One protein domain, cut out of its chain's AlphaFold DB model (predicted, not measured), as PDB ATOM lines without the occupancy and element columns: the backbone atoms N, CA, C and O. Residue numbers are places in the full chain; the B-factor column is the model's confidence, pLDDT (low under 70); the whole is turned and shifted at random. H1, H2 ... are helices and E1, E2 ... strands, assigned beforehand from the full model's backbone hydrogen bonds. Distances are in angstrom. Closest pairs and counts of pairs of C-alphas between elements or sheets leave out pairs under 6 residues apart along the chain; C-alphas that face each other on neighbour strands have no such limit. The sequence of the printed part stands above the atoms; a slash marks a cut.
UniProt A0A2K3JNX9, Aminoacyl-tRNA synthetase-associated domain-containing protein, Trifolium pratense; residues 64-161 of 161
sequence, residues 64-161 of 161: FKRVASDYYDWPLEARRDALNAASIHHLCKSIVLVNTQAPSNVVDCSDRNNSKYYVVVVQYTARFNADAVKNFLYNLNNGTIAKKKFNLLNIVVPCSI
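This is residues 64 to 161 of the 161 residues of the protein "Aminoacyl-tRNA synthetase-associated domain-containing protein" of Trifolium pratense (UniProt A0A2K3JNX9). Little regular structure makes this rod: a small, strongly twisted sheet runs along it, with H2 over one face and H1 off at one end. The printed part has 98 residues, 39 of them in H1, E1, E2, H2 and E3, mixed helices and strands; the antiparallel sheet runs E2 E1 E3. It is loose, radius of gyration of the C-alphas 16.2 A, spanning 45 by 22 by 20 A.

H1, residues 76 to 83, is not on the sheet. E1, residues 92 to 99, forms a hairpin with E2, residues 117 to 123; N 97 and O 118 are within hydrogen-bond range, 2.7 A. H2, residues 130 to 140, is on the sheet, height 10.0 A, only just over E2 with 3 C-alphas on it. E3, residues 152 to 156, is antiparallel to E1; N 155 and O 96 are within hydrogen-bond range, 2.8 A. E2, H2 and E3 form a split strand-helix-strand unit, E1 between its strands, with a right-handed crossover. In both helices every O i to N i+4 pair is within hydrogen-bond range.

H1 begins at C-alpha 76 (266.608, 258.337, 257.895); E3 ends at C-alpha 156 (276.846, 253.396, 245.485). First to last C-alpha, E1 measures 22.1 A, E2 19.8 A and H2 15.3 A.

The printed part has no cut. Links E1 to E2 and H2 to E3 are long. Residues 156 to 161 have pLDDT under 70.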
ATOM      1  N   PHE A  64     273.055 274.379 249.940       91.06
ATOM      2  CA  PHE A  64     273.985 273.318 250.305       91.06
ATOM      3  C   PHE A  64     274.070 273.213 251.827       91.06
ATOM      4  O   PHE A  64     274.190 274.227 252.516       91.06
ATOM      5  N   LYS A  65     274.024 271.989 252.361       90.38
ATOM      6  CA  LYS A  65     274.059 271.747 253.809       90.38
ATOM      7  C   LYS A  65     275.228 270.861 254.188       90.38
ATOM      8  O   LYS A  65     275.332 269.726 253.739       90.38
ATOM      9  N   ARG A  66     276.069 271.369 255.088       89.88
ATOM     10  CA  ARG A  66     277.093 270.554 255.741       89.88
ATOM     11  C   ARG A  66     276.454 269.723 256.846       89.88
ATOM     12  O   ARG A  66     275.657 270.226 257.633       89.88
ATOM     13  N   VAL A  67     276.830 268.456 256.894       89.94
ATOM     14  CA  VAL A  67     276.398 267.481 257.896       89.94
ATOM     15  C   VAL A  67     277.631 266.864 258.548       89.94
ATOM     16  O   VAL A  67     278.743 267.006 258.037       89.94
ATOM     17  N   ALA A  68     277.447 266.215 259.694       91.88
ATOM     18  CA  ALA A  68     278.538 265.529 260.375       91.88
ATOM     19  C   ALA A  68     279.105 264.382 259.513       91.88
ATOM     20  O   ALA A  68     278.428 263.852 258.630       91.88
ATOM     21  N   SER A  69     280.358 263.996 259.756       90.12
ATOM     22  CA  SER A  69     281.043 262.959 258.970       90.12
ATOM     23  C   SER A  69     280.383 261.580 259.076       90.12
ATOM     24  O   SER A  69     280.459 260.791 258.138       90.12
ATOM     25  N   ASP A  70     279.699 261.310 260.184       93.00
ATOM     26  CA  ASP A  70     278.945 260.088 260.479       93.00
ATOM     27  C   ASP A  70     277.494 260.124 259.959       93.00
ATOM     28  O   ASP A  70     276.709 259.215 260.218       93.00
ATOM     29  N   TYR A  71     277.118 261.139 259.174       92.69
ATOM     30  CA  TYR A  71     275.763 261.326 258.635       92.69
ATOM     31  C   TYR A  71     275.159 260.070 257.977       92.69
ATOM     32  O   TYR A  71     273.953 259.819 258.063       92.69
ATOM     33  N   TYR A  72     275.982 259.259 257.306       89.38
ATOM     34  CA  TYR A  72     275.518 258.046 256.628       89.38
ATOM     35  C   TYR A  72     275.274 256.853 257.558       89.38
ATOM     36  O   TYR A  72     274.665 255.881 257.105       89.38
ATOM     37  N   ASP A  73     275.647 256.950 258.831       93.25
ATOM     38  CA  ASP A  73     275.348 255.953 259.862       93.25
ATOM     39  C   ASP A  73     274.024 256.259 260.583       93.25
ATOM     40  O   ASP A  73     273.456 255.410 261.269       93.25
ATOM     41  N   TRP A  74     273.476 257.462 260.387       94.88
ATOM     42  CA  TRP A  74     272.262 257.912 261.060       94.88
ATOM     43  C   TRP A  74     270.988 257.263 260.497       94.88
ATOM     44  O   TRP A  74     270.929 256.952 259.298       94.88
ATOM     45  N   PRO A  75     269.917 257.132 261.305       96.12
ATOM     46  CA  PRO A  75     268.592 256.767 260.804       96.12
ATOM     47  C   PRO A  75     268.042 257.832 259.839       96.12
ATOM     48  O   PRO A  75     268.436 259.001 259.884       96.12
ATOM     49  N   LEU A  76     267.124 257.444 258.946       94.69
ATOM     50  CA  LEU A  76     266.608 258.337 257.895       94.69
ATOM     51  C   LEU A  76     265.879 259.562 258.459       94.69
ATOM     52  O   LEU A  76     265.929 260.634 257.863       94.69
ATOM     53  N   GLU A  77     265.233 259.418 259.610       97.00
ATOM     54  CA  GLU A  77     264.532 260.486 260.318       97.00
ATOM     55  C   GLU A  77     265.510 261.572 260.779       97.00
ATOM     56  O   GLU A  77     265.280 262.751 260.527       97.00
ATOM     57  N   ALA A  78     266.653 261.180 261.349       96.44
ATOM     58  CA  ALA A  78     267.693 262.124 261.753       96.44
ATOM     59  C   ALA A  78     268.313 262.835 260.540       96.44
ATOM     60  O   ALA A  78     268.566 264.038 260.578       96.44
ATOM     61  N   ARG A  79     268.502 262.117 259.422       95.12
ATOM     62  CA  ARG A  79     268.976 262.725 258.168       95.12
ATOM     63  C   ARG A  79     267.982 263.732 257.600       95.12
ATOM     64  O   ARG A  79     268.389 264.797 257.140       95.12
ATOM     65  N   ARG A  80     266.683 263.411 257.641       95.12
ATOM     66  CA  ARG A  80     265.600 264.323 257.249       95.12
ATOM     67  C   ARG A  80     265.694 265.613 258.051       95.12
ATOM     68  O   ARG A  80     265.656 266.682 257.448       95.12
ATOM     69  N   ASP A  81     265.841 265.503 259.367       95.69
ATOM     70  CA  ASP A  81     265.893 266.659 260.264       95.69
ATOM     71  C   ASP A  81     267.141 267.509 260.001       95.69
ATOM     72  O   ASP A  81     267.031 268.720 259.817       95.69
ATOM     73  N   ALA A  82     268.310 266.879 259.842       94.25
ATOM     74  CA  ALA A  82     269.555 267.566 259.494       94.25
ATOM     75  C   ALA A  82     269.461 268.330 258.160       94.25
ATOM     76  O   ALA A  82     269.936 269.461 258.034       94.25
ATOM     77  N   LEU A  83     268.796 267.740 257.162       92.69
ATOM     78  CA  LEU A  83     268.589 268.367 255.857       92.69
ATOM     79  C   LEU A  83     267.354 269.279 255.796       92.69
ATOM     80  O   LEU A  83     267.179 269.982 254.803       92.69
ATOM     81  N   ASN A  84     266.555 269.380 256.862       93.12
ATOM     82  CA  ASN A  84     265.257 270.070 256.887       93.12
ATOM     83  C   ASN A  84     264.321 269.627 255.744       93.12
ATOM     84  O   ASN A  84     263.659 270.444 255.104       93.12
ATOM     85  N   ALA A  85     264.314 268.331 255.435       92.81
ATOM     86  CA  ALA A  85     263.426 267.775 254.424       92.81
ATOM     87  C   ALA A  85     262.011 267.588 254.999       92.81
ATOM     88  O   ALA A  85     261.846 267.160 256.138       92.81
ATOM     89  N   ALA A  86     260.968 267.817 254.196       94.94
ATOM     90  CA  ALA A  86     259.581 267.678 254.662       94.94
ATOM     91  C   ALA A  86     259.201 266.236 255.066       94.94
ATOM     92  O   ALA A  86     258.281 266.014 255.846       94.94
ATOM     93  N   SER A  87     259.885 265.229 254.510       96.44
ATOM     94  CA  SER A  87     259.670 263.807 254.809       96.44
ATOM     95  C   SER A  87     260.897 262.991 254.400       96.44
ATOM     96  O   SER A  87     261.652 263.413 253.524       96.44
ATOM     97  N   ILE A  88     261.061 261.790 254.965       94.88
ATOM     98  CA  ILE A  88     262.098 260.830 254.549       94.88
ATOM     99  C   ILE A  88     261.980 260.443 253.063       94.88
ATOM    100  O   ILE A  88     262.974 260.082 252.440       94.88
ATOM    101  N   HIS A  89     260.788 260.569 252.470       95.12
ATOM    102  CA  HIS A  89     260.555 260.312 251.045       95.12
ATOM    103  C   HIS A  89     261.100 261.417 250.124       95.12
ATOM    104  O   HIS A  89     261.215 261.196 248.923       95.12
ATOM    105  N   HIS A  90     261.469 262.584 250.661       93.69
ATOM    106  CA  HIS A  90     262.167 263.630 249.904       93.69
ATOM    107  C   HIS A  90     263.690 263.452 249.923       93.69
ATOM    108  O   HIS A  90     264.399 264.153 249.206       93.69
ATOM    109  N   LEU A  91     264.207 262.512 250.721       93.00
ATOM    110  CA  LEU A  91     265.623 262.178 250.704       93.00
ATOM    111  C   LEU A  91     265.921 261.309 249.486       93.00
ATOM    112  O   LEU A  91     265.389 260.203 249.355       93.00
ATOM    113  N   CYS A  92     266.840 261.772 248.644       93.06
ATOM    114  CA  CYS A  92     267.287 261.069 247.446       93.06
ATOM    115  C   CYS A  92     268.768 260.699 247.529       93.06
ATOM    116  O   CYS A  92     269.571 261.385 248.159       93.06
ATOM    117  N   LYS A  93     269.132 259.617 246.845       89.00
ATOM    118  CA  LYS A  93     270.513 259.220 246.588       89.00
ATOM    119  C   LYS A  93     270.745 259.050 245.095       89.00
ATOM    120  O   LYS A  93     269.872 258.554 244.380       89.00
ATOM    121  N   SER A  94     271.939 259.410 244.659       90.94
ATOM    122  CA  SER A  94     272.419 259.167 243.303       90.94
ATOM    123  C   SER A  94     273.212 257.864 243.280       90.94
ATOM    124  O   SER A  94     274.113 257.665 244.086       90.94
ATOM    125  N   ILE A  95     272.879 256.952 242.374       90.06
ATOM    126  CA  ILE A  95     273.603 255.694 242.175       90.06
ATOM    127  C   ILE A  95     274.274 255.766 240.813       90.06
ATOM    128  O   ILE A  95     273.596 255.961 239.803       90.06
ATOM    129  N   VAL A  96     275.594 255.585 240.781       90.88
ATOM    130  CA  VAL A  96     276.343 255.482 239.529       90.88
ATOM    131  C   VAL A  96     276.336 254.020 239.098       90.88
ATOM    132  O   VAL A  96     276.690 253.129 239.862       90.88
ATOM    133  N   LEU A  97     275.911 253.755 237.873       90.94
ATOM    134  CA  LEU A  97     275.843 252.433 237.273       90.94
ATOM    135  C   LEU A  97     276.903 252.323 236.188       90.94
ATOM    136  O   LEU A  97     276.981 253.188 235.319       90.94
ATOM    137  N   VAL A  98     277.667 251.234 236.197       91.69
ATOM    138  CA  VAL A  98     278.622 250.920 235.128       91.69
ATOM    139  C   VAL A  98     278.045 249.819 234.254       91.69
ATOM    140  O   VAL A  98     277.736 248.739 234.756       91.69
ATOM    141  N   ASN A  99     277.925 250.067 232.950       91.38
ATOM    142  CA  ASN A  99     277.592 249.032 231.981       91.38
ATOM    143  C   ASN A  99     278.844 248.226 231.614       91.38
ATOM    144  O   ASN A  99     279.637 248.640 230.769       91.38
ATOM    145  N   THR A 100     279.016 247.045 232.206       89.00
ATOM    146  CA  THR A 100     280.201 246.208 231.944       89.00
ATOM    147  C   THR A 100     280.179 245.529 230.576       89.00
ATOM    148  O   THR A 100     281.179 244.947 230.173       89.00
ATOM    149  N   GLN A 101     279.039 245.560 229.884       88.12
ATOM    150  CA  GLN A 101     278.862 244.989 228.547       88.12
ATOM    151  C   GLN A 101     278.904 246.059 227.448       88.12
ATOM    152  O   GLN A 101     278.631 245.751 226.281       88.12
ATOM    153  N   ALA A 102     279.232 247.304 227.813       85.44
ATOM    154  CA  ALA A 102     279.476 248.370 226.858       85.44
ATOM    155  C   ALA A 102     280.622 247.959 225.906       85.44
ATOM    156  O   ALA A 102     281.643 247.441 226.368       85.44
ATOM    157  N   PRO A 103     280.465 248.150 224.584       84.00
ATOM    158  CA  PRO A 103     281.538 247.926 223.620       84.00
ATOM    159  C   PRO A 103     282.804 248.723 223.967       84.00
ATOM    160  O   PRO A 103     282.715 249.795 224.556       84.00
ATOM    161  N   SER A 104     283.984 248.249 223.562       83.81
ATOM    162  CA  SER A 104     285.264 248.911 223.879       83.81
ATOM    163  C   SER A 104     285.385 250.332 223.320       83.81
ATOM    164  O   SER A 104     286.116 251.142 223.880       83.81
ATOM    165  N   ASN A 105     284.658 250.648 222.246       85.81
ATOM    166  CA  ASN A 105     284.575 251.993 221.677       85.81
ATOM    167  C   ASN A 105     283.649 252.938 222.465       85.81
ATOM    168  O   ASN A 105     283.673 254.139 222.223       85.81
ATOM    169  N   VAL A 106     282.841 252.418 223.394       85.00
ATOM    170  CA  VAL A 106     281.988 253.207 224.289       85.00
ATOM    171  C   VAL A 106     282.725 253.384 225.611       85.00
ATOM    172  O   VAL A 106     282.681 252.534 226.502       85.00
ATOM    173  N   VAL A 107     283.444 254.496 225.728       84.56
ATOM    174  CA  VAL A 107     284.272 254.798 226.906       84.56
ATOM    175  C   VAL A 107     283.673 255.874 227.806       84.56
ATOM    176  O   VAL A 107     284.094 255.997 228.956       84.56
ATOM    177  N   ASP A 108     282.682 256.609 227.311       84.06
ATOM    178  CA  ASP A 108     282.171 257.836 227.908       84.06
ATOM    179  C   ASP A 108     280.629 257.856 227.993       84.06
ATOM    180  O   ASP A 108     279.957 256.814 227.957       84.06
ATOM    181  N   CYS A 109     280.088 259.063 228.177       85.50
ATOM    182  CA  CYS A 109     278.660 259.355 228.288       85.50
ATOM    183  C   CYS A 109     278.113 260.104 227.055       85.50
ATOM    184  O   CYS A 109     277.095 260.786 227.166       85.50
ATOM    185  N   SER A 110     278.799 260.039 225.905       85.06
ATOM    186  CA  SER A 110     278.452 260.837 224.716       85.06
ATOM    187  C   SER A 110     277.129 260.407 224.076       85.06
ATOM    188  O   SER A 110     276.354 261.244 223.619       85.06
ATOM    189  N   ASP A 111     276.838 259.103 224.075       85.94
ATOM    190  CA  ASP A 111     275.556 258.569 223.613       85.94
ATOM    191  C   ASP A 111     274.659 258.222 224.803       85.94
ATOM    192  O   ASP A 111     274.825 257.183 225.445       85.94
ATOM    193  N   ARG A 112     273.650 259.058 225.067       85.62
ATOM    194  CA  ARG A 112     272.677 258.837 226.152       85.62
ATOM    195  C   ARG A 112     271.919 257.507 226.050       85.62
ATOM    196  O   ARG A 112     271.379 257.044 227.053       85.62
ATOM    197  N   ASN A 113     271.835 256.923 224.856       85.56
ATOM    198  CA  ASN A 113     271.121 255.676 224.614       85.56
ATOM    199  C   ASN A 113     272.019 254.451 224.856       85.56
ATOM    200  O   ASN A 113     271.512 253.368 225.155       85.56
ATOM    201  N   ASN A 114     273.341 254.618 224.773       86.50
ATOM    202  CA  ASN A 114     274.324 253.560 224.969       86.50
ATOM    203  C   ASN A 114     275.617 254.094 225.608       86.50
ATOM    204  O   ASN A 114     276.701 253.981 225.044       86.50
ATOM    205  N   SER A 115     275.500 254.673 226.801       90.56
ATOM    206  CA  SER A 115     276.630 255.157 227.599       90.56
ATOM    207  C   SER A 115     277.285 254.038 228.409       90.56
ATOM    208  O   SER A 115     276.646 253.038 228.764       90.56
ATOM    209  N   LYS A 116     278.560 254.228 228.767       90.88
ATOM    210  CA  LYS A 116     279.263 253.342 229.710       90.88
ATOM    211  C   LYS A 116     278.782 253.536 231.149       90.88
ATOM    212  O   LYS A 116     278.729 252.568 231.909       90.88
ATOM    213  N   TYR A 117     278.416 254.763 231.507       91.56
ATOM    214  CA  TYR A 117     277.987 255.134 232.850       91.56
ATOM    215  C   TYR A 117     276.582 255.729 232.831       91.56
ATOM    216  O   TYR A 117     276.244 256.498 231.936       91.56
ATOM    217  N   TYR A 118     275.781 255.401 233.841       91.31
ATOM    218  CA  TYR A 118     274.467 256.003 234.064       91.31
ATOM    219  C   TYR A 118     274.355 256.467 235.508       91.31
ATOM    220  O   TYR A 118     274.838 255.791 236.407       91.31
ATOM    221  N   VAL A 119     273.682 257.588 235.747       91.69
ATOM    222  CA  VAL A 119     273.331 258.029 237.102       91.69
ATOM    223  C   VAL A 119     271.831 257.867 237.283       91.69
ATOM    224  O   VAL A 119     271.051 258.345 236.463       91.69
ATOM    225  N   VAL A 120     271.425 257.187 238.353       91.31
ATOM    226  CA  VAL A 120     270.016 257.031 238.721       91.31
ATOM    227  C   VAL A 120     269.786 257.672 240.078       91.31
ATOM    228  O   VAL A 120     270.419 257.294 241.061       91.31
ATOM    229  N   VAL A 121     268.859 258.624 240.132       91.88
ATOM    230  CA  VAL A 121     268.431 259.268 241.376       91.88
ATOM    231  C   VAL A 121     267.204 258.534 241.906       91.88
ATOM    232  O   VAL A 121     266.199 258.415 241.207       91.88
ATOM    233  N   VAL A 122     267.287 258.011 243.128       91.88
ATOM    234  CA  VAL A 122     266.195 257.277 243.790       91.88
ATOM    235  C   VAL A 122     266.001 257.763 245.218       91.88
ATOM    236  O   VAL A 122     266.952 258.187 245.867       91.88
ATOM    237  N   GLN A 123     264.786 257.646 245.744       92.31
ATOM    238  CA  GLN A 123     264.519 257.931 247.154       92.31
ATOM    239  C   GLN A 123     265.233 256.924 248.067       92.31
ATOM    240  O   GLN A 123     265.367 255.749 247.717       92.31
ATOM    241  N   TYR A 124     265.629 257.343 249.271       90.75
ATOM    242  CA  TYR A 124     266.236 256.441 250.260       90.75
ATOM    243  C   TYR A 124     265.312 255.287 250.661       90.75
ATOM    244  O   TYR A 124     265.785 254.175 250.889       90.75
ATOM    245  N   THR A 125     264.003 255.531 250.702       91.69
ATOM    246  CA  THR A 125     262.991 254.517 251.024       91.69
ATOM    247  C   THR A 125     262.700 253.568 249.861       91.69
ATOM    248  O   THR A 125     262.110 252.507 250.065       91.69
ATOM    249  N   ALA A 126     263.081 253.934 248.634       90.94
ATOM    250  CA  ALA A 126     262.835 253.121 247.454       90.94
ATOM    251  C   ALA A 126     263.908 252.037 247.298       90.94
ATOM    252  O   ALA A 126     265.109 252.263 247.476       90.94
ATOM    253  N   ARG A 127     263.474 250.840 246.896       87.88
ATOM    254  CA  ARG A 127     264.394 249.773 246.496       87.88
ATOM    255  C   ARG A 127     264.805 249.987 245.046       87.88
ATOM    256  O   ARG A 127     263.957 250.086 244.162       87.88
ATOM    257  N   PHE A 128     266.109 250.041 244.807       89.19
ATOM    258  CA  PHE A 128     266.643 250.134 243.454       89.19
ATOM    259  C   PHE A 128     266.364 248.835 242.681       89.19
ATOM    260  O   PHE A 128     266.676 247.748 243.166       89.19
ATOM    261  N   ASN A 129     265.802 248.956 241.475       90.19
ATOM    262  CA  ASN A 129     265.505 247.833 240.589       90.19
ATOM    263  C   ASN A 129     266.318 247.958 239.292       90.19
ATOM    264  O   ASN A 129     265.976 248.740 238.404       90.19
ATOM    265  N   ALA A 130     267.378 247.158 239.174       87.62
ATOM    266  CA  ALA A 130     268.258 247.171 238.007       87.62
ATOM    267  C   ALA A 130     267.532 246.775 236.709       87.62
ATOM    268  O   ALA A 130     267.826 247.320 235.646       87.62
ATOM    269  N   ASP A 131     266.565 245.857 236.773       90.00
ATOM    270  CA  ASP A 131     265.838 245.405 235.585       90.00
ATOM    271  C   ASP A 131     264.856 246.461 235.080       90.00
ATOM    272  O   ASP A 131     264.671 246.591 233.869       90.00
ATOM    273  N   ALA A 132     264.294 247.282 235.973       91.44
ATOM    274  CA  ALA A 132     263.514 248.452 235.571       91.44
ATOM    275  C   ALA A 132     264.365 249.426 234.738       91.44
ATOM    276  O   ALA A 132     263.911 249.889 233.692       91.44
ATOM    277  N   VAL A 133     265.623 249.660 235.132       91.19
ATOM    278  CA  VAL A 133     266.558 250.507 234.372       91.19
ATOM    279  C   VAL A 133     266.898 249.879 233.018       91.19
ATOM    280  O   VAL A 133     266.830 250.559 231.995       91.19
ATOM    281  N   LYS A 134     267.191 248.572 232.965       90.38
ATOM    282  CA  LYS A 134     267.441 247.869 231.690       90.38
ATOM    283  C   LYS A 134     266.240 247.945 230.748       90.38
ATOM    284  O   LYS A 134     266.415 248.130 229.547       90.38
ATOM    285  N   ASN A 135     265.027 247.794 231.277       91.81
ATOM    286  CA  ASN A 135     263.795 247.903 230.497       91.81
ATOM    287  C   ASN A 135     263.588 249.329 229.975       91.81
ATOM    288  O   ASN A 135     263.237 249.497 228.810       91.81
ATOM    289  N   PHE A 136     263.856 250.341 230.801       92.06
ATOM    290  CA  PHE A 136     263.809 251.739 230.385       92.06
ATOM    291  C   PHE A 136     264.789 252.020 229.239       92.06
ATOM    292  O   PHE A 136     264.376 252.536 228.206       92.06
ATOM    293  N   LEU A 137     266.054 251.603 229.369       91.12
ATOM    294  CA  LEU A 137     267.068 251.780 228.320       91.12
ATOM    295  C   LEU A 137     266.729 251.005 227.042       91.12
ATOM    296  O   LEU A 137     266.905 251.520 225.942       91.12
ATOM    297  N   TYR A 138     266.201 249.787 227.167       90.50
ATOM    298  CA  TYR A 138     265.731 249.002 226.025       90.50
ATOM    299  C   TYR A 138     264.633 249.729 225.241       90.50
ATOM    300  O   TYR A 138     264.705 249.824 224.016       90.50
ATOM    301  N   ASN A 139     263.650 250.283 225.955       91.25
ATOM    302  CA  ASN A 139     262.554 251.038 225.354       91.25
ATOM    303  C   ASN A 139     263.044 252.360 224.747       91.25
ATOM    304  O   ASN A 139     262.616 252.715 223.653       91.25
ATOM    305  N   LEU A 140     263.974 253.049 225.419       90.19
ATOM    306  CA  LEU A 140     264.603 254.279 224.926       90.19
ATOM    307  C   LEU A 140     265.336 254.054 223.594       90.19
ATOM    308  O   LEU A 140     265.344 254.928 222.739       90.19
ATOM    309  N   ASN A 141     265.898 252.860 223.403       88.69
ATOM    310  CA  ASN A 141     266.559 252.442 222.169       88.69
ATOM    311  C   ASN A 141     265.598 251.857 221.124       88.69
ATOM    312  O   ASN A 141     266.066 251.197 220.199       88.69
ATOM    313  N   ASN A 142     264.276 251.979 221.285       89.44
ATOM    314  CA  ASN A 142     263.276 251.348 220.410       89.44
ATOM    315  C   ASN A 142     263.496 249.830 220.221       89.44
ATOM    316  O   ASN A 142     263.153 249.261 219.190       89.44
ATOM    317  N   GLY A 143     264.109 249.166 221.205       83.19
ATOM    318  CA  GLY A 143     264.445 247.745 221.153       83.19
ATOM    319  C   GLY A 143     265.646 247.366 220.277       83.19
ATOM    320  O   GLY A 143     265.958 246.178 220.183       83.19
ATOM    321  N   THR A 144     266.351 248.338 219.689       87.31
ATOM    322  CA  THR A 144     267.501 248.110 218.791       87.31
ATOM    323  C   THR A 144     268.690 247.476 219.520       87.31
ATOM    324  O   THR A 144     269.381 246.613 218.979       87.31
ATOM    325  N   ILE A 145     268.909 247.858 220.782       84.81
ATOM    326  CA  ILE A 145     269.949 247.285 221.643       84.81
ATOM    327  C   ILE A 145     269.315 246.237 222.552       84.81
ATOM    328  O   ILE A 145     268.458 246.548 223.371       84.81
ATOM    329  N   ALA A 146     269.759 244.985 222.453       84.56
ATOM    330  CA  ALA A 146     269.237 243.905 223.284       84.56
ATOM    331  C   ALA A 146     269.529 244.125 224.782       84.56
ATOM    332  O   ALA A 146     270.656 244.449 225.155       84.56
ATOM    333  N   LYS A 147     268.564 243.809 225.659       86.06
ATOM    334  CA  LYS A 147     268.673 243.966 227.130       86.06
ATOM    335  C   LYS A 147     269.951 243.374 227.739       86.06
ATOM    336  O   LYS A 147     270.515 243.944 228.665       86.06
ATOM    337  N   LYS A 148     270.444 242.259 227.187       85.25
ATOM    338  CA  LYS A 148     271.686 241.583 227.614       85.25
ATOM    339  C   LYS A 148     272.952 242.445 227.500       85.25
ATOM    340  O   LYS A 148     273.975 242.099 228.082       85.25
ATOM    341  N   LYS A 149     272.900 243.534 226.726       82.19
ATOM    342  CA  LYS A 149     273.991 244.502 226.558       82.19
ATOM    343  C   LYS A 149     274.027 245.570 227.654       82.19
ATOM    344  O   LYS A 149     274.974 246.344 227.683       82.19
ATOM    345  N   PHE A 150     273.047 245.583 228.556       85.25
ATOM    346  CA  PHE A 150     273.011 246.459 229.723       85.25
ATOM    347  C   PHE A 150     273.244 245.632 230.988       85.25
ATOM    348  O   PHE A 150     272.300 245.232 231.674       85.25
ATOM    349  N   ASN A 151     274.512 245.347 231.295       88.69
ATOM    350  CA  ASN A 151     274.878 244.757 232.581       88.69
ATOM    351  C   ASN A 151     275.322 245.866 233.532       88.69
ATOM    352  O   ASN A 151     276.485 246.257 233.538       88.69
ATOM    353  N   LEU A 152     274.357 246.399 234.277       87.94
ATOM    354  CA  LEU A 152     274.529 247.569 235.127       87.94
ATOM    355  C   LEU A 152     274.944 247.136 236.534       87.94
ATOM    356  O   LEU A 152     274.140 246.553 237.262       87.94
ATOM    357  N   LEU A 153     276.191 247.425 236.902       85.38
ATOM    358  CA  LEU A 153     276.699 247.225 238.256       85.38
ATOM    359  C   LEU A 153     276.628 248.527 239.047       85.38
ATOM    360  O   LEU A 153     277.051 249.577 238.564       85.38
ATOM    361  N   ASN A 154     276.107 248.435 240.270       82.88
ATOM    362  CA  ASN A 154     275.932 249.583 241.149       82.88
ATOM    363  C   ASN A 154     277.259 249.968 241.800       82.88
ATOM    364  O   ASN A 154     277.841 249.184 242.545       82.88
ATOM    365  N   ILE A 155     277.660 251.214 241.601       76.00
ATOM    366  CA  ILE A 155     278.611 251.922 242.447       76.00
ATOM    367  C   ILE A 155     277.771 252.880 243.288       76.00
ATOM    368  O   ILE A 155     277.234 253.877 242.799       76.00
ATOM    369  N   VAL A 156     277.576 252.529 244.558       60.75
ATOM    370  CA  VAL A 156     276.846 253.396 245.485       60.75
ATOM    371  C   VAL A 156     277.752 254.572 245.812       60.75
ATOM    372  O   VAL A 156     278.772 254.400 246.473       60.75
ATOM    373  N   VAL A 157     277.372 255.756 245.341       59.34
ATOM    374  CA  VAL A 157     278.015 257.005 245.735       59.34
ATOM    375  C   VAL A 157     277.083 257.672 246.748       59.34
ATOM    376  O   VAL A 157     275.932 257.956 246.413       59.34
ATOM    377  N   PRO A 158     277.514 257.866 248.004       56.53
ATOM    378  CA  PRO A 158     276.752 258.659 248.956       56.53
ATOM    379  C   PRO A 158     276.496 260.048 248.352       56.53
ATOM    380  O   PRO A 158     277.411 260.670 247.815       56.53
ATOM    381  N   CYS A 159     275.242 260.504 248.363       48.44
ATOM    382  CA  CYS A 159     274.851 261.781 247.769       48.44
ATOM    383  C   CYS A 159     275.334 262.936 248.654       48.44
ATOM    384  O   CYS A 159     274.592 263.417 249.506       48.44
ATOM    385  N   SER A 160     276.589 263.338 248.481       45.09
ATOM    386  CA  SER A 160     277.126 264.578 249.031       45.09
ATOM    387  C   SER A 160     276.892 265.674 247.993       45.09
ATOM    388  O   SER A 160     277.660 265.786 247.037       45.09
ATOM    389  N   ILE A 161     275.777 266.394 248.123       41.75
ATOM    390  CA  ILE A 161     275.541 267.658 247.415       41.75
ATOM    391  C   ILE A 161     275.707 268.758 248.449       41.75
ATOM    392  O   ILE A 161     274.874 268.813 249.380       41.75
TER     393      ILE A 161